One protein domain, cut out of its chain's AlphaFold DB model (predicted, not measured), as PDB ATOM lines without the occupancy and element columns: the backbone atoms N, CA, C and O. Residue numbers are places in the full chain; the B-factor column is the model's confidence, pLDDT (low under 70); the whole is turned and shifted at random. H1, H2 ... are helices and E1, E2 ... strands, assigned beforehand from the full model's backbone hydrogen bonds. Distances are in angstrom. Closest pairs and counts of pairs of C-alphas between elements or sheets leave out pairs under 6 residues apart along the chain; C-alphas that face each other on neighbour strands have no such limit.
ATOM      1  N   ILE A  98     336.490 334.040 212.848       95.75
ATOM      2  CA  ILE A  98     336.818 334.988 211.784       95.75
ATOM      3  C   ILE A  98     335.555 335.678 211.299       95.75
ATOM      4  O   ILE A  98     334.544 335.035 211.033       95.75
ATOM      5  N   THR A  99     335.628 337.000 211.146       96.56
ATOM      6  CA  THR A  99     334.538 337.805 210.589       96.56
ATOM      7  C   THR A  99     334.444 337.628 209.076       96.56
ATOM      8  O   THR A  99     335.382 337.944 208.343       96.56
ATOM      9  N   ILE A 100     333.276 337.198 208.604       97.38
ATOM     10  CA  ILE A 100     332.925 337.131 207.190       97.38
ATOM     11  C   ILE A 100     332.117 338.377 206.820       97.38
ATOM     12  O   ILE A 100     330.994 338.587 207.285       97.38
ATOM     13  N   GLY A 101     332.730 339.226 205.997       95.44
ATOM     14  CA  GLY A 101     332.201 340.524 205.584       95.44
ATOM     15  C   GLY A 101     331.344 340.486 204.318       95.44
ATOM     16  O   GLY A 101     330.751 339.469 203.962       95.44
ATOM     17  N   ASP A 102     331.279 341.633 203.639       95.81
ATOM     18  CA  ASP A 102     330.580 341.831 202.363       95.81
ATOM     19  C   ASP A 102     329.107 341.363 202.372       95.81
ATOM     20  O   ASP A 102     328.735 340.486 201.586       95.81
ATOM     21  N   PRO A 103     328.256 341.871 203.288       96.12
ATOM     22  CA  PRO A 103     326.833 341.533 203.312       96.12
ATOM     23  C   PRO A 103     326.146 341.918 201.992       96.12
ATOM     24  O   PRO A 103     326.489 342.932 201.381       96.12
ATOM     25  N   GLY A 104     325.181 341.111 201.554       95.19
ATOM     26  CA  GLY A 104     324.470 341.305 200.286       95.19
ATOM     27  C   GLY A 104     325.330 340.970 199.065       95.19
ATOM     28  O   GLY A 104     325.163 341.559 197.995       95.19
ATOM     29  N   ASN A 105     326.309 340.073 199.220       95.69
ATOM     30  CA  ASN A 105     327.106 339.602 198.098       95.69
ATOM     31  C   ASN A 105     326.266 338.757 197.134       95.69
ATOM     32  O   ASN A 105     325.437 337.948 197.546       95.69
ATOM     33  N   THR A 106     326.550 338.891 195.842       93.19
ATOM     34  CA  THR A 106     325.953 338.034 194.818       93.19
ATOM     35  C   THR A 106     326.395 336.590 195.030       93.19
ATOM     36  O   THR A 106     327.589 336.331 195.199       93.19
ATOM     37  N   GLY A 107     325.431 335.667 194.996       92.00
ATOM     38  CA  GLY A 107     325.686 334.229 195.066       92.00
ATOM     39  C   GLY A 107     326.441 333.706 193.842       92.00
ATOM     40  O   GLY A 107     326.368 334.272 192.751       92.00
ATOM     41  N   ASP A 108     327.164 332.608 194.015       88.56
ATOM     42  CA  ASP A 108     327.899 331.910 192.969       88.56
ATOM     43  C   ASP A 108     326.925 331.282 191.974       88.56
ATOM     44  O   ASP A 108     326.303 330.250 192.233       88.56
ATOM     45  N   VAL A 109     326.773 331.931 190.822       83.12
ATOM     46  CA  VAL A 109     325.959 331.418 189.723       83.12
ATOM     47  C   VAL A 109     326.793 330.418 188.932       83.12
ATOM     48  O   VAL A 109     327.548 330.775 188.027       83.12
ATOM     49  N   ILE A 110     326.637 329.144 189.270       72.44
ATOM     50  CA  ILE A 110     327.158 328.030 188.478       72.44
ATOM     51  C   ILE A 110     326.069 327.623 187.482       72.44
ATOM     52  O   ILE A 110     324.894 327.526 187.839       72.44
ATOM     53  N   THR A 111     326.436 327.398 186.218       62.00
ATOM     54  CA  THR A 111     325.492 326.999 185.163       62.00
ATOM     55  C   THR A 111     324.625 325.818 185.614       62.00
ATOM     56  O   THR A 111     325.135 324.719 185.808       62.00
ATOM     57  N   GLY A 112     323.311 326.039 185.737       58.00
ATOM     58  CA  GLY A 112     322.346 325.007 186.135       58.00
ATOM     59  C   GLY A 112     322.014 324.940 187.633       58.00
ATOM     60  O   GLY A 112     321.190 324.110 188.007       58.00
ATOM     61  N   CYS A 113     322.580 325.813 188.472       61.25
ATOM     62  CA  CYS A 113     322.271 325.905 189.902       61.25
ATOM     63  C   CYS A 113     321.699 327.285 190.267       61.25
ATOM     64  O   CYS A 113     322.055 328.300 189.666       61.25
ATOM     65  N   LEU A 114     320.808 327.323 191.266       66.00
ATOM     66  CA  LEU A 114     320.436 328.573 191.936       66.00
ATOM     67  C   LEU A 114     321.683 329.105 192.659       66.00
ATOM     68  O   LEU A 114     322.445 328.311 193.206       66.00
ATOM     69  N   GLY A 115     321.927 330.416 192.606       81.44
ATOM     70  CA  GLY A 115     323.143 331.005 193.174       81.44
ATOM     71  C   GLY A 115     323.304 330.671 194.662       81.44
ATOM     72  O   GLY A 115     322.371 330.883 195.430       81.44
ATOM     73  N   ILE A 116     324.477 330.164 195.050       90.44
ATOM     74  CA  ILE A 116     324.816 329.763 196.430       90.44
ATOM     75  C   ILE A 116     325.876 330.683 197.033       90.44
ATOM     76  O   ILE A 116     326.668 331.292 196.325       90.44
ATOM     77  N   GLY A 117     325.940 330.786 198.352       94.06
ATOM     78  CA  GLY A 117     326.925 331.623 199.032       94.06
ATOM     79  C   GLY A 117     326.549 333.100 199.134       94.06
ATOM     80  O   GLY A 117     327.420 333.905 199.461       94.06
ATOM     81  N   ALA A 118     325.305 333.480 198.830       94.62
ATOM     82  CA  ALA A 118     324.799 334.833 199.070       94.62
ATOM     83  C   ALA A 118     324.411 334.979 200.546       94.62
ATOM     84  O   ALA A 118     323.635 334.173 201.058       94.62
ATOM     85  N   VAL A 119     324.945 335.989 201.236       96.44
ATOM     86  CA  VAL A 119     324.664 336.215 202.663       96.44
ATOM     87  C   VAL A 119     324.443 337.701 202.923       96.44
ATOM     88  O   VAL A 119     325.324 338.518 202.656       96.44
ATOM     89  N   GLU A 120     323.288 338.047 203.490       95.44
ATOM     90  CA  GLU A 120     322.840 339.430 203.748       95.44
ATOM     91  C   GLU A 120     323.441 340.067 205.010       95.44
ATOM     92  O   GLU A 120     323.348 341.276 205.207       95.44
ATOM     93  N   LYS A 121     324.061 339.269 205.882       94.25
ATOM     94  CA  LYS A 121     324.610 339.719 207.168       94.25
ATOM     95  C   LYS A 121     326.120 339.517 207.256       94.25
ATOM     96  O   LYS A 121     326.689 338.655 206.589       94.25
ATOM     97  N   ILE A 122     326.749 340.314 208.119       96.38
ATOM     98  CA  ILE A 122     328.088 340.025 208.638       96.38
ATOM     99  C   ILE A 122     327.920 339.000 209.758       96.38
ATOM    100  O   ILE A 122     327.097 339.181 210.658       96.38
ATOM    101  N   TYR A 123     328.713 337.944 209.717       96.56
ATOM    102  CA  TYR A 123     328.733 336.899 210.734       96.56
ATOM    103  C   TYR A 123     330.178 336.506 211.006       96.56
ATOM    104  O   TYR A 123     331.108 336.950 210.329       96.56
ATOM    105  N   GLN A 124     330.364 335.689 212.021       97.75
ATOM    106  CA  GLN A 124     331.623 335.061 212.343       97.75
ATOM    107  C   GLN A 124     331.521 333.561 212.093       97.75
ATOM    108  O   GLN A 124     330.452 332.970 212.211       97.75
ATOM    109  N   ILE A 125     332.632 332.929 211.756       98.19
ATOM    110  CA  ILE A 125     332.720 331.476 211.641       98.19
ATOM    111  C   ILE A 125     334.043 331.012 212.229       98.19
ATOM    112  O   ILE A 125     335.034 331.739 212.155       98.19
ATOM    113  N   GLY A 126     334.052 329.835 212.850       97.94
ATOM    114  CA  GLY A 126     335.260 329.225 213.379       97.94
ATOM    115  C   GLY A 126     336.330 329.217 212.297       97.94
ATOM    116  O   GLY A 126     336.060 328.846 211.151       97.94
ATOM    117  N   LYS A 127     337.534 329.674 212.638       98.00
ATOM    118  CA  LYS A 127     338.686 329.629 211.734       98.00
ATOM    119  C   LYS A 127     338.992 328.197 211.323       98.00
ATOM    120  O   LYS A 127     339.305 327.945 210.163       98.00
ATOM    121  N   TYR A 128     338.842 327.289 212.277       98.31
ATOM    122  CA  TYR A 128     339.117 325.867 212.182       98.31
ATOM    123  C   TYR A 128     337.835 325.050 212.372       98.31
ATOM    124  O   TYR A 128     336.817 325.566 212.844       98.31
ATOM    125  N   GLU A 129     337.901 323.775 212.005       98.75
ATOM    126  CA  GLU A 129     336.953 322.748 212.445       98.75
ATOM    127  C   GLU A 129     337.008 322.607 213.980       98.75
ATOM    128  O   GLU A 129     338.049 322.881 214.583       98.75
ATOM    129  N   VAL A 130     335.921 322.155 214.617       98.81
ATOM    130  CA  VAL A 130     335.940 321.865 216.063       98.81
ATOM    131  C   VAL A 130     336.955 320.762 216.341       98.81
ATOM    132  O   VAL A 130     336.931 319.694 215.729       98.81
ATOM    133  N   THR A 131     337.864 321.022 217.268       98.75
ATOM    134  CA  THR A 131     338.989 320.149 217.589       98.75
ATOM    135  C   THR A 131     338.618 319.072 218.604       98.75
ATOM    136  O   THR A 131     337.672 319.199 219.387       98.75
ATOM    137  N   ALA A 132     339.421 318.011 218.652       98.69
ATOM    138  CA  ALA A 132     339.315 316.969 219.664       98.69
ATOM    139  C   ALA A 132     339.432 317.530 221.089       98.69
ATOM    140  O   ALA A 132     338.739 317.055 221.984       98.69
ATOM    141  N   SER A 133     340.271 318.549 221.312       98.12
ATOM    142  CA  SER A 133     340.390 319.202 222.620       98.12
ATOM    143  C   SER A 133     339.114 319.939 223.023       98.12
ATOM    144  O   SER A 133     338.652 319.768 224.150       98.12
ATOM    145  N   GLU A 134     338.527 320.726 222.121       98.19
ATOM    146  CA  GLU A 134     337.280 321.460 222.385       98.19
ATOM    147  C   GLU A 134     336.117 320.488 222.637       98.19
ATOM    148  O   GLU A 134     335.385 320.630 223.619       98.19
ATOM    149  N   TYR A 135     335.991 319.440 221.819       98.75
ATOM    150  CA  TYR A 135     334.943 318.432 221.996       98.75
ATOM    151  C   TYR A 135     335.156 317.567 223.251       98.75
ATOM    152  O   TYR A 135     334.194 317.185 223.914       98.75
ATOM    153  N   CYS A 136     336.402 317.284 223.643       98.44
ATOM    154  CA  CYS A 136     336.695 316.571 224.890       98.44
ATOM    155  C   CYS A 136     336.305 317.386 226.133       98.44
ATOM    156  O   CYS A 136     335.900 316.802 227.142       98.44
ATOM    157  N   ILE A 137     336.416 318.717 226.082       96.69
ATOM    158  CA  ILE A 137     335.928 319.600 227.154       96.69
ATOM    159  C   ILE A 137     334.403 319.501 227.245       96.69
ATOM    160  O   ILE A 137     333.884 319.268 228.335       96.69
ATOM    161  N   PHE A 138     333.710 319.569 226.105       97.19
ATOM    162  CA  PHE A 138     332.263 319.366 226.029       97.19
ATOM    163  C   PHE A 138     331.830 318.009 226.610       97.19
ATOM    164  O   PHE A 138     330.989 317.973 227.502       97.19
ATOM    165  N   LEU A 139     332.455 316.896 226.205       97.75
ATOM    166  CA  LEU A 139     332.134 315.564 226.740       97.75
ATOM    167  C   LEU A 139     332.318 315.476 228.260       97.75
ATOM    168  O   LEU A 139     331.462 314.939 228.959       97.75
ATOM    169  N   ASN A 140     333.413 316.018 228.798       95.81
ATOM    170  CA  ASN A 140     333.617 316.023 230.247       95.81
ATOM    171  C   ASN A 140     332.595 316.902 230.978       95.81
ATOM    172  O   ASN A 140     332.246 316.588 232.118       95.81
ATOM    173  N   ALA A 141     332.115 317.973 230.343       93.44
ATOM    174  CA  ALA A 141     331.072 318.819 230.896       93.44
ATOM    175  C   ALA A 141     329.730 318.080 230.952       93.44
ATOM    176  O   ALA A 141     329.183 317.940 232.039       93.44
ATOM    177  N   VAL A 142     329.233 317.565 229.824       93.81
ATOM    178  CA  VAL A 142     327.828 317.127 229.708       93.81
ATOM    179  C   VAL A 142     327.617 315.612 229.743       93.81
ATOM    180  O   VAL A 142     326.497 315.172 229.967       93.81
ATOM    181  N   ALA A 143     328.665 314.812 229.521       94.75
ATOM    182  CA  ALA A 143     328.559 313.357 229.356       94.75
ATOM    183  C   ALA A 143     329.340 312.549 230.411       94.75
ATOM    184  O   ALA A 143     329.416 311.323 230.341       94.75
ATOM    185  N   SER A 144     329.974 313.214 231.385       93.50
ATOM    186  CA  SER A 144     330.821 312.541 232.379       93.50
ATOM    187  C   SER A 144     330.025 311.778 233.432       93.50
ATOM    188  O   SER A 144     330.463 310.717 233.846       93.50
ATOM    189  N   LYS A 145     328.853 312.253 233.866       91.31
ATOM    190  CA  LYS A 145     328.001 311.487 234.798       91.31
ATOM    191  C   LYS A 145     327.329 310.308 234.095       91.31
ATOM    192  O   LYS A 145     327.373 309.186 234.585       91.31
ATOM    193  N   GLU A 146     326.743 310.586 232.938       89.62
ATOM    194  CA  GLU A 146     326.121 309.634 232.026       89.62
ATOM    195  C   GLU A 146     326.152 310.208 230.606       89.62
ATOM    196  O   GLU A 146     326.235 311.420 230.440       89.62
ATOM    197  N   ASP A 147     326.066 309.352 229.584       93.44
ATOM    198  CA  ASP A 147     326.059 309.768 228.172       93.44
ATOM    199  C   ASP A 147     324.754 309.330 227.471       93.44
ATOM    200  O   ASP A 147     324.766 308.422 226.630       93.44
ATOM    201  N   PRO A 148     323.595 309.909 227.844       90.19
ATOM    202  CA  PRO A 148     322.286 309.462 227.361       90.19
ATOM    203  C   PRO A 148     322.091 309.714 225.862       90.19
ATOM    204  O   PRO A 148     321.376 308.966 225.191       90.19
ATOM    205  N   HIS A 149     322.762 310.733 225.322       92.25
ATOM    206  CA  HIS A 149     322.726 311.084 223.903       92.25
ATOM    207  C   HIS A 149     323.811 310.369 223.088       92.25
ATOM    208  O   HIS A 149     323.885 310.558 221.875       92.25
ATOM    209  N   GLN A 150     324.627 309.525 223.734       95.19
ATOM    210  CA  GLN A 150     325.749 308.821 223.114       95.19
ATOM    211  C   GLN A 150     326.675 309.793 222.372       95.19
ATOM    212  O   GLN A 150     327.087 309.508 221.249       95.19
ATOM    213  N   LEU A 151     326.965 310.961 222.954       97.75
ATOM    214  CA  LEU A 151     327.814 312.017 222.394       97.75
ATOM    215  C   LEU A 151     329.219 311.500 222.099       97.75
ATOM    216  O   LEU A 151     329.820 311.909 221.099       97.75
ATOM    217  N   TYR A 152     329.716 310.564 222.911       98.56
ATOM    218  CA  TYR A 152     330.922 309.804 222.624       98.56
ATOM    219  C   TYR A 152     330.596 308.509 221.878       98.56
ATOM    220  O   TYR A 152     329.766 307.700 222.290       98.56
ATOM    221  N   LYS A 153     331.315 308.273 220.779       98.25
ATOM    222  CA  LYS A 153     331.229 307.036 219.993       98.25
ATOM    223  C   LYS A 153     332.506 306.250 220.246       98.25
ATOM    224  O   LYS A 153     333.588 306.812 220.132       98.25
ATOM    225  N   GLU A 154     332.418 304.940 220.476       97.94
ATOM    226  CA  GLU A 154     333.611 304.095 220.705       97.94
ATOM    227  C   GLU A 154     334.648 304.174 219.574       97.94
ATOM    228  O   GLU A 154     335.852 303.992 219.770       97.94
ATOM    229  N   ALA A 155     334.194 304.496 218.366       98.00
ATOM    230  CA  ALA A 155     335.056 304.699 217.216       98.00
ATOM    231  C   ALA A 155     335.967 305.943 217.322       98.00
ATOM    232  O   ALA A 155     337.012 305.967 216.674       98.00
ATOM    233  N   MET A 156     335.659 306.909 218.203       98.56
ATOM    234  CA  MET A 156     336.530 308.054 218.529       98.56
ATOM    235  C   MET A 156     337.863 307.635 219.170       98.56
ATOM    236  O   MET A 156     338.816 308.415 219.123       98.56
ATOM    237  N   SER A 157     337.949 306.422 219.730       97.75
ATOM    238  CA  SER A 157     339.198 305.837 220.245       97.75
ATOM    239  C   SER A 157     339.703 304.656 219.411       97.75
ATOM    240  O   SER A 157     340.912 304.443 219.309       97.75
ATOM    241  N   SER A 158     338.794 303.877 218.816       97.12
ATOM    242  CA  SER A 158     339.135 302.594 218.188       97.12
ATOM    243  C   SER A 158     339.470 302.672 216.695       97.12
ATOM    244  O   SER A 158     340.267 301.852 216.230       97.12
ATOM    245  N   ASP A 159     338.953 303.649 215.937       96.62
ATOM    246  CA  ASP A 159     339.383 303.849 214.546       96.62
ATOM    247  C   ASP A 159     340.711 304.605 214.509       96.62
ATOM    248  O   ASP A 159     340.753 305.832 214.539       96.62
ATOM    249  N   GLN A 160     341.810 303.858 214.400       93.88
ATOM    250  CA  GLN A 160     343.172 304.398 214.408       93.88
ATOM    251  C   GLN A 160     343.398 305.543 213.409       93.88
ATOM    252  O   GLN A 160     344.227 306.414 213.693       93.88
ATOM    253  N   LYS A 161     342.619 305.589 212.317       92.31
ATOM    254  CA  LYS A 161     342.705 306.634 211.290       92.31
ATOM    255  C   LYS A 161     342.406 308.021 211.795       92.31
ATOM    256  O   LYS A 161     343.027 308.988 211.364       92.31
ATOM    257  N   VAL A 162     341.468 308.117 212.720       96.12
ATOM    258  CA  VAL A 162     340.942 309.403 213.185       96.12
ATOM    259  C   VAL A 162     340.801 309.482 214.696       96.12
ATOM    260  O   VAL A 162     340.358 310.507 215.207       96.12
ATOM    261  N   ALA A 163     341.170 308.418 215.414       97.75
ATOM    262  CA  ALA A 163     341.015 308.336 216.854       97.75
ATOM    263  C   ALA A 163     341.639 309.560 217.524       97.75
ATOM    264  O   ALA A 163     342.763 309.939 217.205       97.75
ATOM    265  N   CYS A 164     340.932 310.187 218.448       98.19
ATOM    266  CA  CYS A 164     341.414 311.395 219.109       98.19
ATOM    267  C   CYS A 164     340.958 311.518 220.560       98.19
ATOM    268  O   CYS A 164     341.619 312.227 221.311       98.19
ATOM    269  N   ILE A 165     339.917 310.798 220.987       98.75
ATOM    270  CA  ILE A 165     339.389 310.849 222.355       98.75
ATOM    271  C   ILE A 165     339.224 309.429 222.886       98.75
ATOM    272  O   ILE A 165     338.674 308.569 222.207       98.75
ATOM    273  N   THR A 166     339.671 309.192 224.115       98.50
ATOM    274  CA  THR A 166     339.441 307.962 224.880       98.50
ATOM    275  C   THR A 166     338.460 308.206 226.015       98.50
ATOM    276  O   THR A 166     338.516 309.247 226.668       98.50
ATOM    277  N   ARG A 167     337.605 307.218 226.285       98.31
ATOM    278  CA  ARG A 167     336.717 307.179 227.451       98.31
ATOM    279  C   ARG A 167     337.218 306.149 228.460       98.31
ATOM    280  O   ARG A 167     337.538 305.025 228.084       98.31
ATOM    281  N   THR A 168     337.254 306.525 229.732       97.62
ATOM    282  CA  THR A 168     337.532 305.630 230.862       97.62
ATOM    283  C   THR A 168     336.310 305.582 231.766       97.62
ATOM    284  O   THR A 168     335.839 306.627 232.200       97.62
ATOM    285  N   GLU A 169     335.803 304.387 232.056       96.81
ATOM    286  CA  GLU A 169     334.760 304.184 233.065       96.81
ATOM    287  C   GLU A 169     335.385 304.209 234.467       96.81
ATOM    288  O   GLU A 169     336.405 303.560 234.726       96.81
ATOM    289  N   LEU A 170     334.803 305.004 235.361       95.75
ATOM    290  CA  LEU A 170     335.227 305.173 236.745       95.75
ATOM    291  C   LEU A 170     334.480 304.197 237.662       95.75
ATOM    292  O   LEU A 170     333.483 303.581 237.297       95.75
ATOM    293  N   THR A 171     334.965 304.035 238.893       95.31
ATOM    294  CA  THR A 171     334.427 303.038 239.838       95.31
ATOM    295  C   THR A 171     332.979 303.285 240.266       95.31
ATOM    296  O   THR A 171     332.341 302.374 240.788       95.31
ATOM    297  N   ASP A 172     332.483 304.509 240.103       93.88
ATOM    298  CA  ASP A 172     331.104 304.910 240.391       93.88
ATOM    299  C   ASP A 172     330.174 304.813 239.166       93.88
ATOM    300  O   ASP A 172     329.000 305.156 239.273       93.88
ATOM    301  N   GLY A 173     330.675 304.317 238.027       92.75
ATOM    302  CA  GLY A 173     329.936 304.199 236.765       92.75
ATOM    303  C   GLY A 173     329.938 305.469 235.913       92.75
ATOM    304  O   GLY A 173     329.390 305.453 234.812       92.75
ATOM    305  N   SER A 174     330.556 306.552 236.393       94.56
ATOM    306  CA  SER A 174     330.773 307.765 235.603       94.56
ATOM    307  C   SER A 174     331.910 307.575 234.589       94.56
ATOM    308  O   SER A 174     332.651 306.589 234.614       94.56
ATOM    309  N   TYR A 175     332.066 308.524 233.676       96.19
ATOM    310  CA  TYR A 175     333.062 308.527 232.618       96.19
ATOM    311  C   TYR A 175     334.044 309.690 232.766       96.19
ATOM    312  O   TYR A 175     333.675 310.821 233.081       96.19
ATOM    313  N   ALA A 176     335.304 309.420 232.441       97.00
ATOM    314  CA  ALA A 176     336.319 310.432 232.186       97.00
ATOM    315  C   ALA A 176     336.746 310.373 230.718       97.00
ATOM    316  O   ALA A 176     337.095 309.302 230.210       97.00
ATOM    317  N   TYR A 177     336.755 311.525 230.051       98.44
ATOM    318  CA  TYR A 177     337.187 311.650 228.664       98.44
ATOM    319  C   TYR A 177     338.541 312.344 228.597       98.44
ATOM    320  O   TYR A 177     338.779 313.347 229.274       98.44
ATOM    321  N   SER A 178     339.433 311.832 227.763       98.44
ATOM    322  CA  SER A 178     340.748 312.425 227.539       98.44
ATOM    323  C   SER A 178     341.117 312.379 226.069       98.44
ATOM    324  O   SER A 178     340.820 311.417 225.361       98.44
ATOM    325  N   VAL A 179     341.798 313.421 225.604       98.56
ATOM    326  CA  VAL A 179     342.378 313.425 224.264       98.56
ATOM    327  C   VAL A 179     343.587 312.486 224.229       98.56
ATOM    328  O   VAL A 179     344.389 312.448 225.164       98.56
ATOM    329  N   ILE A 180     343.746 311.751 223.131       98.19
ATOM    330  CA  ILE A 180     344.967 310.996 222.839       98.19
ATOM    331  C   ILE A 180     346.135 311.989 222.665       98.19
ATOM    332  O   ILE A 180     346.037 312.875 221.813       98.19
ATOM    333  N   PRO A 181     347.257 311.842 223.398       97.12
ATOM    334  CA  PRO A 181     348.366 312.793 223.334       97.12
ATOM    335  C   PRO A 181     348.863 313.069 221.907       97.12
ATOM    336  O   PRO A 181     349.125 312.137 221.140       97.12
ATOM    337  N   GLY A 182     349.015 314.348 221.563       96.38
ATOM    338  CA  GLY A 182     349.436 314.807 220.234       96.38
ATOM    339  C   GLY A 182     348.309 314.884 219.198       96.38
ATOM    340  O   GLY A 182     348.583 315.161 218.029       96.38
ATOM    341  N   ARG A 183     347.056 314.622 219.594       97.81
ATOM    342  CA  ARG A 183     345.864 314.675 218.730       97.81
ATOM    343  C   ARG A 183     344.874 315.777 219.125       97.81
ATOM    344  O   ARG A 183     343.765 315.816 218.606       97.81
ATOM    345  N   GLU A 184     345.283 316.702 219.990       98.00
ATOM    346  CA  GLU A 184     344.463 317.787 220.555       98.00
ATOM    347  C   GLU A 184     343.877 318.703 219.487       98.00
ATOM    348  O   GLU A 184     342.739 319.145 219.611       98.00
ATOM    349  N   LYS A 185     344.648 318.948 218.426       97.81
ATOM    350  CA  LYS A 185     344.282 319.834 217.318       97.81
ATOM    351  C   LYS A 185     343.710 319.104 216.105       97.81
ATOM    352  O   LYS A 185     343.588 319.726 215.057       97.81
ATOM    353  N   LEU A 186     343.439 317.800 216.183       98.56
ATOM    354  CA  LEU A 186     342.733 317.121 215.092       98.56
ATOM    355  C   LEU A 186     341.264 317.548 215.098       98.56
ATOM    356  O   LEU A 186     340.722 317.738 216.190       98.56
ATOM    357  N   PRO A 187     340.605 317.664 213.935       98.69
ATOM    358  CA  PRO A 187     339.169 317.883 213.903       98.69
ATOM    359  C   PRO A 187     338.439 316.678 214.503       98.69
ATOM    360  O   PRO A 187     338.830 315.523 214.293       98.69
ATOM    361  N   ILE A 188     337.365 316.937 215.243       98.81
ATOM    362  CA  ILE A 188     336.513 315.876 215.766       98.81
ATOM    363  C   ILE A 188     335.771 315.173 214.620       98.81
ATOM    364  O   ILE A 188     335.286 315.795 213.678       98.81
ATOM    365  N   THR A 189     335.677 313.849 214.713       98.62
ATOM    366  CA  THR A 189     334.891 312.987 213.817       98.62
ATOM    367  C   THR A 189     334.018 312.052 214.649       98.62
ATOM    368  O   THR A 189     334.069 312.084 215.877       98.62
ATOM    369  N   TYR A 190     333.206 311.214 213.999       98.62
ATOM    370  CA  TYR A 190     332.188 310.391 214.662       98.62
ATOM    371  C   TYR A 190     331.143 311.206 215.422       98.62
ATOM    372  O   TYR A 190     330.581 310.749 216.413       98.62
ATOM    373  N   VAL A 191     330.840 312.383 214.890       98.69
ATOM    374  CA  VAL A 191     329.754 313.246 215.337       98.69
ATOM    375  C   VAL A 191     328.690 313.299 214.247       98.69
ATOM    376  O   VAL A 191     328.992 313.426 213.055       98.69
ATOM    377  N   ASN A 192     327.444 313.126 214.651       98.19
ATOM    378  CA  ASN A 192     326.278 313.336 213.813       98.19
ATOM    379  C   ASN A 192     325.817 314.803 213.909       98.19
ATOM    380  O   ASN A 192     326.416 315.599 214.638       98.19
ATOM    381  N   LEU A 193     324.779 315.179 213.158       98.19
ATOM    382  CA  LEU A 193     324.295 316.562 213.150       98.19
ATOM    383  C   LEU A 193     323.827 317.003 214.546       98.19
ATOM    384  O   LEU A 193     324.182 318.085 215.001       98.19
ATOM    385  N   TYR A 194     323.084 316.144 215.243       97.62
ATOM    386  CA  TYR A 194     322.539 316.448 216.564       97.62
ATOM    387  C   TYR A 194     323.630 316.631 217.625       97.62
ATOM    388  O   TYR A 194     323.485 317.472 218.504       97.62
ATOM    389  N   ASP A 195     324.742 315.898 217.544       98.50
ATOM    390  CA  ASP A 195     325.896 316.113 218.427       98.50
ATOM    391  C   ASP A 195     326.488 317.517 218.235       98.50
ATOM    392  O   ASP A 195     326.825 318.203 219.201       98.50
ATOM    393  N   ALA A 196     326.591 317.952 216.978       98.69
ATOM    394  CA  ALA A 196     327.110 319.264 216.612       98.69
ATOM    395  C   ALA A 196     326.152 320.401 217.033       98.69
ATOM    396  O   ALA A 196     326.594 321.452 217.503       98.69
ATOM    397  N   GLU A 197     324.838 320.181 216.947       98.25
ATOM    398  CA  GLU A 197     323.809 321.101 217.451       98.25
ATOM    399  C   GLU A 197     323.807 321.181 218.987       98.25
ATOM    400  O   GLU A 197     323.741 322.280 219.543       98.25
ATOM    401  N   ARG A 198     323.975 320.051 219.690       98.00
ATOM    402  CA  ARG A 198     324.140 320.010 221.156       98.00
ATOM    403  C   ARG A 198     325.402 320.738 221.613       98.00
ATOM    404  O   ARG A 198     325.368 321.431 222.626       98.00
ATOM    405  N   PHE A 199     326.490 320.647 220.847       98.25
ATOM    406  CA  PHE A 199     327.694 321.444 221.093       98.25
ATOM    407  C   PHE A 199     327.412 322.950 220.960       98.25
ATOM    408  O   PHE A 199     327.834 323.732 221.811       98.25
ATOM    409  N   CYS A 200     326.649 323.371 219.942       97.81
ATOM    410  CA  CYS A 200     326.234 324.772 219.793       97.81
ATOM    411  C   CYS A 200     325.328 325.234 220.944       97.81
ATOM    412  O   CYS A 200     325.496 326.347 221.436       97.81
ATOM    413  N   ASN A 201     324.414 324.382 221.415       97.25
ATOM    414  CA  ASN A 201     323.616 324.661 222.609       97.25
ATOM    415  C   ASN A 201     324.485 324.859 223.844       97.25
ATOM    416  O   ASN A 201     324.299 325.834 224.572       97.25
ATOM    417  N   TRP A 202     325.464 323.985 224.058       95.81
ATOM    418  CA  TRP A 202     326.358 324.104 225.200       95.81
ATOM    419  C   TRP A 202     327.133 325.426 225.161       95.81
ATOM    420  O   TRP A 202     327.176 326.124 226.172       95.81
ATOM    421  N   LEU A 203     327.631 325.838 223.988       94.56
ATOM    422  CA  LEU A 203     328.236 327.163 223.798       94.56
ATOM    423  C   LEU A 203     327.261 328.313 224.090       94.56
ATOM    424  O   LEU A 203     327.622 329.251 224.799       94.56
ATOM    425  N   GLU A 204     326.028 328.243 223.581       93.19
ATOM    426  CA  GLU A 204     324.999 329.273 223.790       93.19
ATOM    427  C   GLU A 204     324.657 329.462 225.274       93.19
ATOM    428  O   GLU A 204     324.416 330.579 225.726       93.19
ATOM    429  N   ASN A 205     324.691 328.379 226.052       92.12
ATOM    430  CA  ASN A 205     324.445 328.407 227.494       92.12
ATOM    431  C   ASN A 205     325.686 328.785 228.323       92.12
ATOM    432  O   ASN A 205     325.667 328.649 229.545       92.12
ATOM    433  N   GLY A 206     326.755 329.271 227.688       89.56
ATOM    434  CA  GLY A 206     327.972 329.708 228.374       89.56
ATOM    435  C   GLY A 206     328.943 328.579 228.713       89.56
ATOM    436  O   GLY A 206     329.815 328.778 229.555       89.56
ATOM    437  N   ALA A 207     328.809 327.425 228.054       91.12
ATOM    438  CA  ALA A 207     329.682 326.265 228.203       91.12
ATOM    439  C   ALA A 207     329.834 325.785 229.667       91.12
ATOM    440  O   ALA A 207     330.961 325.614 230.140       91.12
ATOM    441  N   PRO A 208     328.726 325.553 230.404       89.50
ATOM    442  CA  PRO A 208     328.779 325.217 231.827       89.50
ATOM    443  C   PRO A 208     329.646 323.980 232.082       89.50
ATOM    444  O   PRO A 208     329.599 323.004 231.323       89.50
ATOM    445  N   ALA A 209     330.449 324.020 233.147       85.44
ATOM    446  CA  ALA A 209     331.302 322.904 233.545       85.44
ATOM    447  C   ALA A 209     330.527 321.847 234.356       85.44
ATOM    448  O   ALA A 209     329.512 322.131 234.990       85.44
ATOM    449  N   ASN A 210     331.049 320.616 234.397       78.06
ATOM    450  CA  ASN A 210     330.492 319.570 235.257       78.06
ATOM    451  C   ASN A 210     330.543 319.994 236.739       78.06
ATOM    452  O   ASN A 210     331.597 320.395 237.240       78.06
ATOM    453  N   GLY A 211     329.415 319.871 237.443       66.38
ATOM    454  CA  GLY A 211     329.265 320.259 238.849       66.38
ATOM    455  C   GLY A 211     328.731 321.679 239.072       66.38
ATOM    456  O   GLY A 211     328.504 322.054 240.225       66.38
ATOM    457  N   GLU A 212     328.497 322.450 238.005       68.62
ATOM    458  CA  GLU A 212     327.530 323.556 238.030       68.62
ATOM    459  C   GLU A 212     326.095 322.997 238.163       68.62
ATOM    460  O   GLU A 212     325.917 321.783 238.161       68.62
ATOM    461  N   ASP A 213     325.073 323.844 238.360       76.31
ATOM    462  CA  ASP A 213     323.679 323.406 238.585       76.31
ATOM    463  C   ASP A 213     323.269 322.298 237.596       76.31
ATOM    464  O   ASP A 213     323.145 322.551 236.397       76.31
ATOM    465  N   ASP A 214     323.052 321.078 238.106       72.94
ATOM    466  CA  ASP A 214     322.735 319.888 237.304       72.94
ATOM    467  C   ASP A 214     321.543 320.133 236.364       72.94
ATOM    468  O   ASP A 214     321.513 319.647 235.235       72.94
ATOM    469  N   THR A 215     320.602 320.985 236.784       75.94
ATOM    470  CA  THR A 215     319.446 321.373 235.969       75.94
ATOM    471  C   THR A 215     319.840 322.244 234.775       75.94
ATOM    472  O   THR A 215     319.193 322.181 233.729       75.94
ATOM    473  N   LEU A 216     320.847 323.109 234.929       74.12
ATOM    474  CA  LEU A 216     321.381 323.923 233.835       74.12
ATOM    475  C   LEU A 216     322.184 323.058 232.869       74.12
ATOM    476  O   LEU A 216     322.026 323.213 231.662       74.12
ATOM    477  N   LEU A 217     322.984 322.125 233.385       76.69
ATOM    478  CA  LEU A 217     323.810 321.246 232.565       76.69
ATOM    479  C   LEU A 217     322.961 320.344 231.658       76.69
ATOM    480  O   LEU A 217     323.182 320.334 230.449       76.69
ATOM    481  N   GLU A 218     321.939 319.677 232.202       72.94
ATOM    482  CA  GLU A 218     321.008 318.851 231.413       72.94
ATOM    483  C   GLU A 218     320.258 319.671 230.350       72.94
ATOM    484  O   GLU A 218     320.017 319.208 229.238       72.94
ATOM    485  N   LYS A 219     319.902 320.923 230.658       80.69
ATOM    486  CA  LYS A 219     319.228 321.815 229.697       80.69
ATOM    487  C   LYS A 219     320.174 322.417 228.664       80.69
ATOM    488  O   LYS A 219     319.697 322.868 227.619       80.69
ATOM    489  N   SER A 220     321.476 322.432 228.952       87.69
ATOM    490  CA  SER A 220     322.480 323.102 228.129       87.69
ATOM    491  C   SER A 220     322.720 322.416 226.789       87.69
ATOM    492  O   SER A 220     323.247 323.064 225.895       87.69
ATOM    493  N   THR A 221     322.319 321.151 226.619       93.69
ATOM    494  CA  THR A 221     322.398 320.440 225.332       93.69
ATOM    495  C   THR A 221     321.082 320.447 224.567       93.69
ATOM    496  O   THR A 221     321.105 320.418 223.343       93.69
ATOM    497  N   GLU A 222     319.937 320.541 225.246       94.38
ATOM    498  CA  GLU A 222     318.615 320.397 224.613       94.38
ATOM    499  C   GLU A 222     317.940 321.736 224.264       94.38
ATOM    500  O   GLU A 222     316.906 321.763 223.592       94.38
ATOM    501  N   SER A 223     318.491 322.861 224.727       93.38
ATOM    502  CA  SER A 223     317.941 324.199 224.485       93.38
ATOM    503  C   SER A 223     319.028 325.272 224.440       93.38
ATOM    504  O   SER A 223     320.113 325.071 224.974       93.38
ATOM    505  N   GLY A 224     318.737 326.420 223.823       92.31
ATOM    506  CA  GLY A 224     319.679 327.528 223.639       92.31
ATOM    507  C   GLY A 224     319.661 328.000 222.191       92.31
ATOM    508  O   GLY A 224     318.765 328.750 221.789       92.31
ATOM    509  N   ALA A 225     320.624 327.517 221.409       95.81
ATOM    510  CA  ALA A 225     320.711 327.758 219.975       95.81
ATOM    511  C   ALA A 225     319.684 326.937 219.187       95.81
ATOM    512  O   ALA A 225     319.046 327.444 218.275       95.81
ATOM    513  N   TYR A 226     319.477 325.688 219.575       97.00
ATOM    514  CA  TYR A 226     318.578 324.707 218.996       97.00
ATOM    515  C   TYR A 226     317.655 324.186 220.089       97.00
ATOM    516  O   TYR A 226     318.110 323.724 221.135       97.00
ATOM    517  N   LEU A 227     316.349 324.232 219.861       95.69
ATOM    518  CA  LEU A 227     315.386 323.558 220.721       95.69
ATOM    519  C   LEU A 227     315.200 322.123 220.229       95.69
ATOM    520  O   LEU A 227     314.635 321.916 219.154       95.69
ATOM    521  N   PHE A 228     315.648 321.153 221.023       94.50
ATOM    522  CA  PHE A 228     315.428 319.737 220.751       94.50
ATOM    523  C   PHE A 228     313.989 319.348 221.070       94.50
ATOM    524  O   PHE A 228     313.455 319.629 222.148       94.50
ATOM    525  N   LYS A 229     313.342 318.698 220.104       90.62
ATOM    526  CA  LYS A 229     311.979 318.193 220.221       90.62
ATOM    527  C   LYS A 229     311.934 316.735 219.813       90.62
ATOM    528  O   LYS A 229     312.688 316.269 218.961       90.62
ATOM    529  N   LYS A 230     310.985 316.030 220.420       86.06
ATOM    530  CA  LYS A 230     310.704 314.639 220.112       86.06
ATOM    531  C   LYS A 230     309.236 314.486 219.756       86.06
ATOM    532  O   LYS A 230     308.364 314.763 220.581       86.06
ATOM    533  N   GLU A 231     308.982 314.029 218.540       83.31
ATOM    534  CA  GLU A 231     307.667 313.586 218.088       83.31
ATOM    535  C   GLU A 231     307.755 312.098 217.766       83.31
ATOM    536  O   GLU A 231     308.493 311.685 216.877       83.31
ATOM    537  N   GLU A 232     307.026 311.286 218.535       84.75
ATOM    538  CA  GLU A 232     307.110 309.822 218.469       84.75
ATOM    539  C   GLU A 232     308.568 309.334 218.629       84.75
ATOM    540  O   GLU A 232     309.194 309.586 219.665       84.75
ATOM    541  N   ASP A 233     309.105 308.653 217.616       77.50
ATOM    542  CA  ASP A 233     310.482 308.152 217.574       77.50
ATOM    543  C   ASP A 233     311.442 309.084 216.808       77.50
ATOM    544  O   ASP A 233     312.626 308.769 216.681       77.50
ATOM    545  N   GLN A 234     310.964 310.230 216.307       77.31
ATOM    546  CA  GLN A 234     311.765 311.176 215.536       77.31
ATOM    547  C   GLN A 234     312.202 312.370 216.393       77.31
ATOM    548  O   GLN A 234     311.391 313.077 216.994       77.31
ATOM    549  N   GLU A 235     313.514 312.598 216.421       84.75
ATOM    550  CA  GLU A 235     314.130 313.787 217.005       84.75
ATOM    551  C   GLU A 235     314.351 314.839 215.911       84.75
ATOM    552  O   GLU A 235     314.838 314.537 214.816       84.75
ATOM    553  N   TYR A 236     313.976 316.081 216.198       88.19
ATOM    554  CA  TYR A 236     314.231 317.219 215.322       88.19
ATOM    555  C   TYR A 236     314.542 318.464 216.147       88.19
ATOM    556  O   TYR A 236     314.255 318.530 217.345       88.19
ATOM    557  N   THR A 237     315.132 319.454 215.489       93.44
ATOM    558  CA  THR A 237     315.590 320.685 216.122       93.44
ATOM    559  C   THR A 237     314.986 321.909 215.453       93.44
ATOM    560  O   THR A 237     314.711 321.935 214.252       93.44
ATOM    561  N   GLU A 238     314.759 322.947 216.252       93.25
ATOM    562  CA  GLU A 238     314.382 324.274 215.771       93.25
ATOM    563  C   GLU A 238     315.457 325.278 216.179       93.25
ATOM    564  O   GLU A 238     315.706 325.467 217.370       93.25
ATOM    565  N   LEU A 239     316.085 325.925 215.195       94.88
ATOM    566  CA  LEU A 239     317.060 326.985 215.442       94.88
ATOM    567  C   LEU A 239     316.356 328.216 216.034       94.88
ATOM    568  O   LEU A 239     315.418 328.762 215.446       94.88
ATOM    569  N   ASN A 240     316.851 328.684 217.171       94.31
ATOM    570  CA  ASN A 240     316.503 329.963 217.756       94.31
ATOM    571  C   ASN A 240     317.068 331.091 216.865       94.31
ATOM    572  O   ASN A 240     318.284 331.167 216.683       94.31
ATOM    573  N   PRO A 241     316.230 331.987 216.309       91.19
ATOM    574  CA  PRO A 241     316.701 333.061 215.432       91.19
ATOM    575  C   PRO A 241     317.646 334.054 216.126       91.19
ATOM    576  O   PRO A 241     318.391 334.749 215.434       91.19
ATOM    577  N   ASP A 242     317.628 334.102 217.461       90.94
ATOM    578  CA  ASP A 242     318.482 334.963 218.281       90.94
ATOM    579  C   ASP A 242     319.749 334.244 218.795       90.94
ATOM    580  O   ASP A 242     320.482 334.808 219.604       90.94
ATOM    581  N   ALA A 243     320.015 333.008 218.346       93.81
ATOM    582  CA  ALA A 243     321.188 332.234 218.754       93.81
ATOM    583  C   ALA A 243     322.505 332.944 218.401       93.81
ATOM    584  O   ALA A 243     322.699 333.410 217.270       93.81
ATOM    585  N   HIS A 244     323.447 332.966 219.344       94.19
ATOM    586  CA  HIS A 244     324.782 333.511 219.129       94.19
ATOM    587  C   HIS A 244     325.742 332.501 218.521       94.19
ATOM    588  O   HIS A 244     326.641 332.934 217.802       94.19
ATOM    589  N   TYR A 245     325.561 331.205 218.773       96.56
ATOM    590  CA  TYR A 245     326.358 330.114 218.205       96.56
ATOM    591  C   TYR A 245     325.463 329.104 217.486       96.56
ATOM    592  O   TYR A 245     324.447 328.681 218.023       96.56
ATOM    593  N   TYR A 246     325.821 328.716 216.263       98.06
ATOM    594  CA  TYR A 246     325.005 327.829 215.427       98.06
ATOM    595  C   TYR A 246     325.858 327.124 214.361       98.06
ATOM    596  O   TYR A 246     326.981 327.537 214.086       98.06
ATOM    597  N   LEU A 247     325.350 326.066 213.727       98.50
ATOM    598  CA  LEU A 247     325.987 325.479 212.543       98.50
ATOM    599  C   LEU A 247     325.773 326.384 211.327       98.50
ATOM    600  O   LEU A 247     324.638 326.801 211.093       98.50
TER     601      LEU A 247
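This is residues 98 to 247 of the 509 residues of the protein "FGE-sulfatase domain-containing protein" of Verrucomicrobia bacterium RIFCSPHIGHO2_12_FULL_41_10 (UniProt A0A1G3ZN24). Three helices set at large angles to one another, H1, H3 and H4, make a small cluster with H3 nearest the middle; the strand hairpin E3 and E4 packs beside H1, and the hairpin E5 and E6 lies by H3. A third hairpin, E1 and E2, lies away from the cluster, and its long link, residues 101 to 122, reaches far out to one end of the longest axis, with the turn of E3 and E4 at the other end. The printed part has 150 residues, with four named helices and six named strands in the order E1 E2 H1 H2 E3 E4 H3 H4 E5 E6; the strands make three antiparallel two-stranded sheets. The class is mixed, helices and strands, with under half of the residues in named elements. The whole is only just compact, close to loose, with a radius of gyration of the C-alphas of 17.7 A, and elongated, spanning 58 by 35 by 31 A.

E1, residues 98 to 100, begins at C-alpha 98 (336.818, 334.988, 211.784), and E2 is residues 123 to 126. H1, residues 132 to 142, is 15.3 A long, and H2 is residues 155 to 158. E3, residues 165 to 169, and E4, residues 175 to 179, are each 13.4 A long. H3, residues 193 to 204, is 16.6 A long and begins at C-alpha 193 (324.295, 316.562, 213.150). H4, residues 214 to 222, is 13.4 A long. E5, residues 226 to 231, measures 15.6 A, and E6, residues 234 to 239, 16.7 A, ending at C-alpha 239 (317.060, 326.985, 215.442).

In the hairpin E1 and E2, N 98 and O 125 are within hydrogen-bond range at 2.8 A; E1 is apart from H1. H1 and H3 only just touch, with 3 pairs of C-alphas within 8 A, by residues 199 to 202 of H3 alone; the closest C-alphas, of Phe 138 and Phe 199, are 7.0 A apart, and the lines are about perpendicular at 75 degrees. H1 touches H4 at a steep tilt of 52 degrees, opposite ways, the closest C-alphas being those of Val 142 and Leu 217, 6.4 A. The closest C-alphas of H1 and E4, of Asn 140 and Tyr 177, are 5.9 A apart. Those of H2 and E3, of Ser 157 and Thr 166, are 5.1 A apart. In the hairpin E3 and E4, N 166 and O 178 are within range at 2.8 A. H3 touches H4 at a steep tilt of 50 degrees, opposite ways, with the C-alphas of Arg 198 and Thr 221 closest at 4.5 A. The closest C-alphas of H3 and E5, of Asn 201 and Tyr 226, are 6.2 A apart, while H3 and E6 are near each other. In the hairpin E5 and E6, N 227 and O 238 are within range at 2.9 A. Every O i to N i+4 pair is within hydrogen-bond range in H1 and H3, and 3 of 5 are in H4; H2 is too short for such a pair.

The C-alphas farthest apart, of Thr 111 and Thr 171, are 60.4 A apart. The printed part has no cut. The links E1 to E2, H1 to H2 and E4 to H3 are long. The mean pLDDT of the printed part is 92.5; residues 111 to 114 and 211 to 212 are under 70.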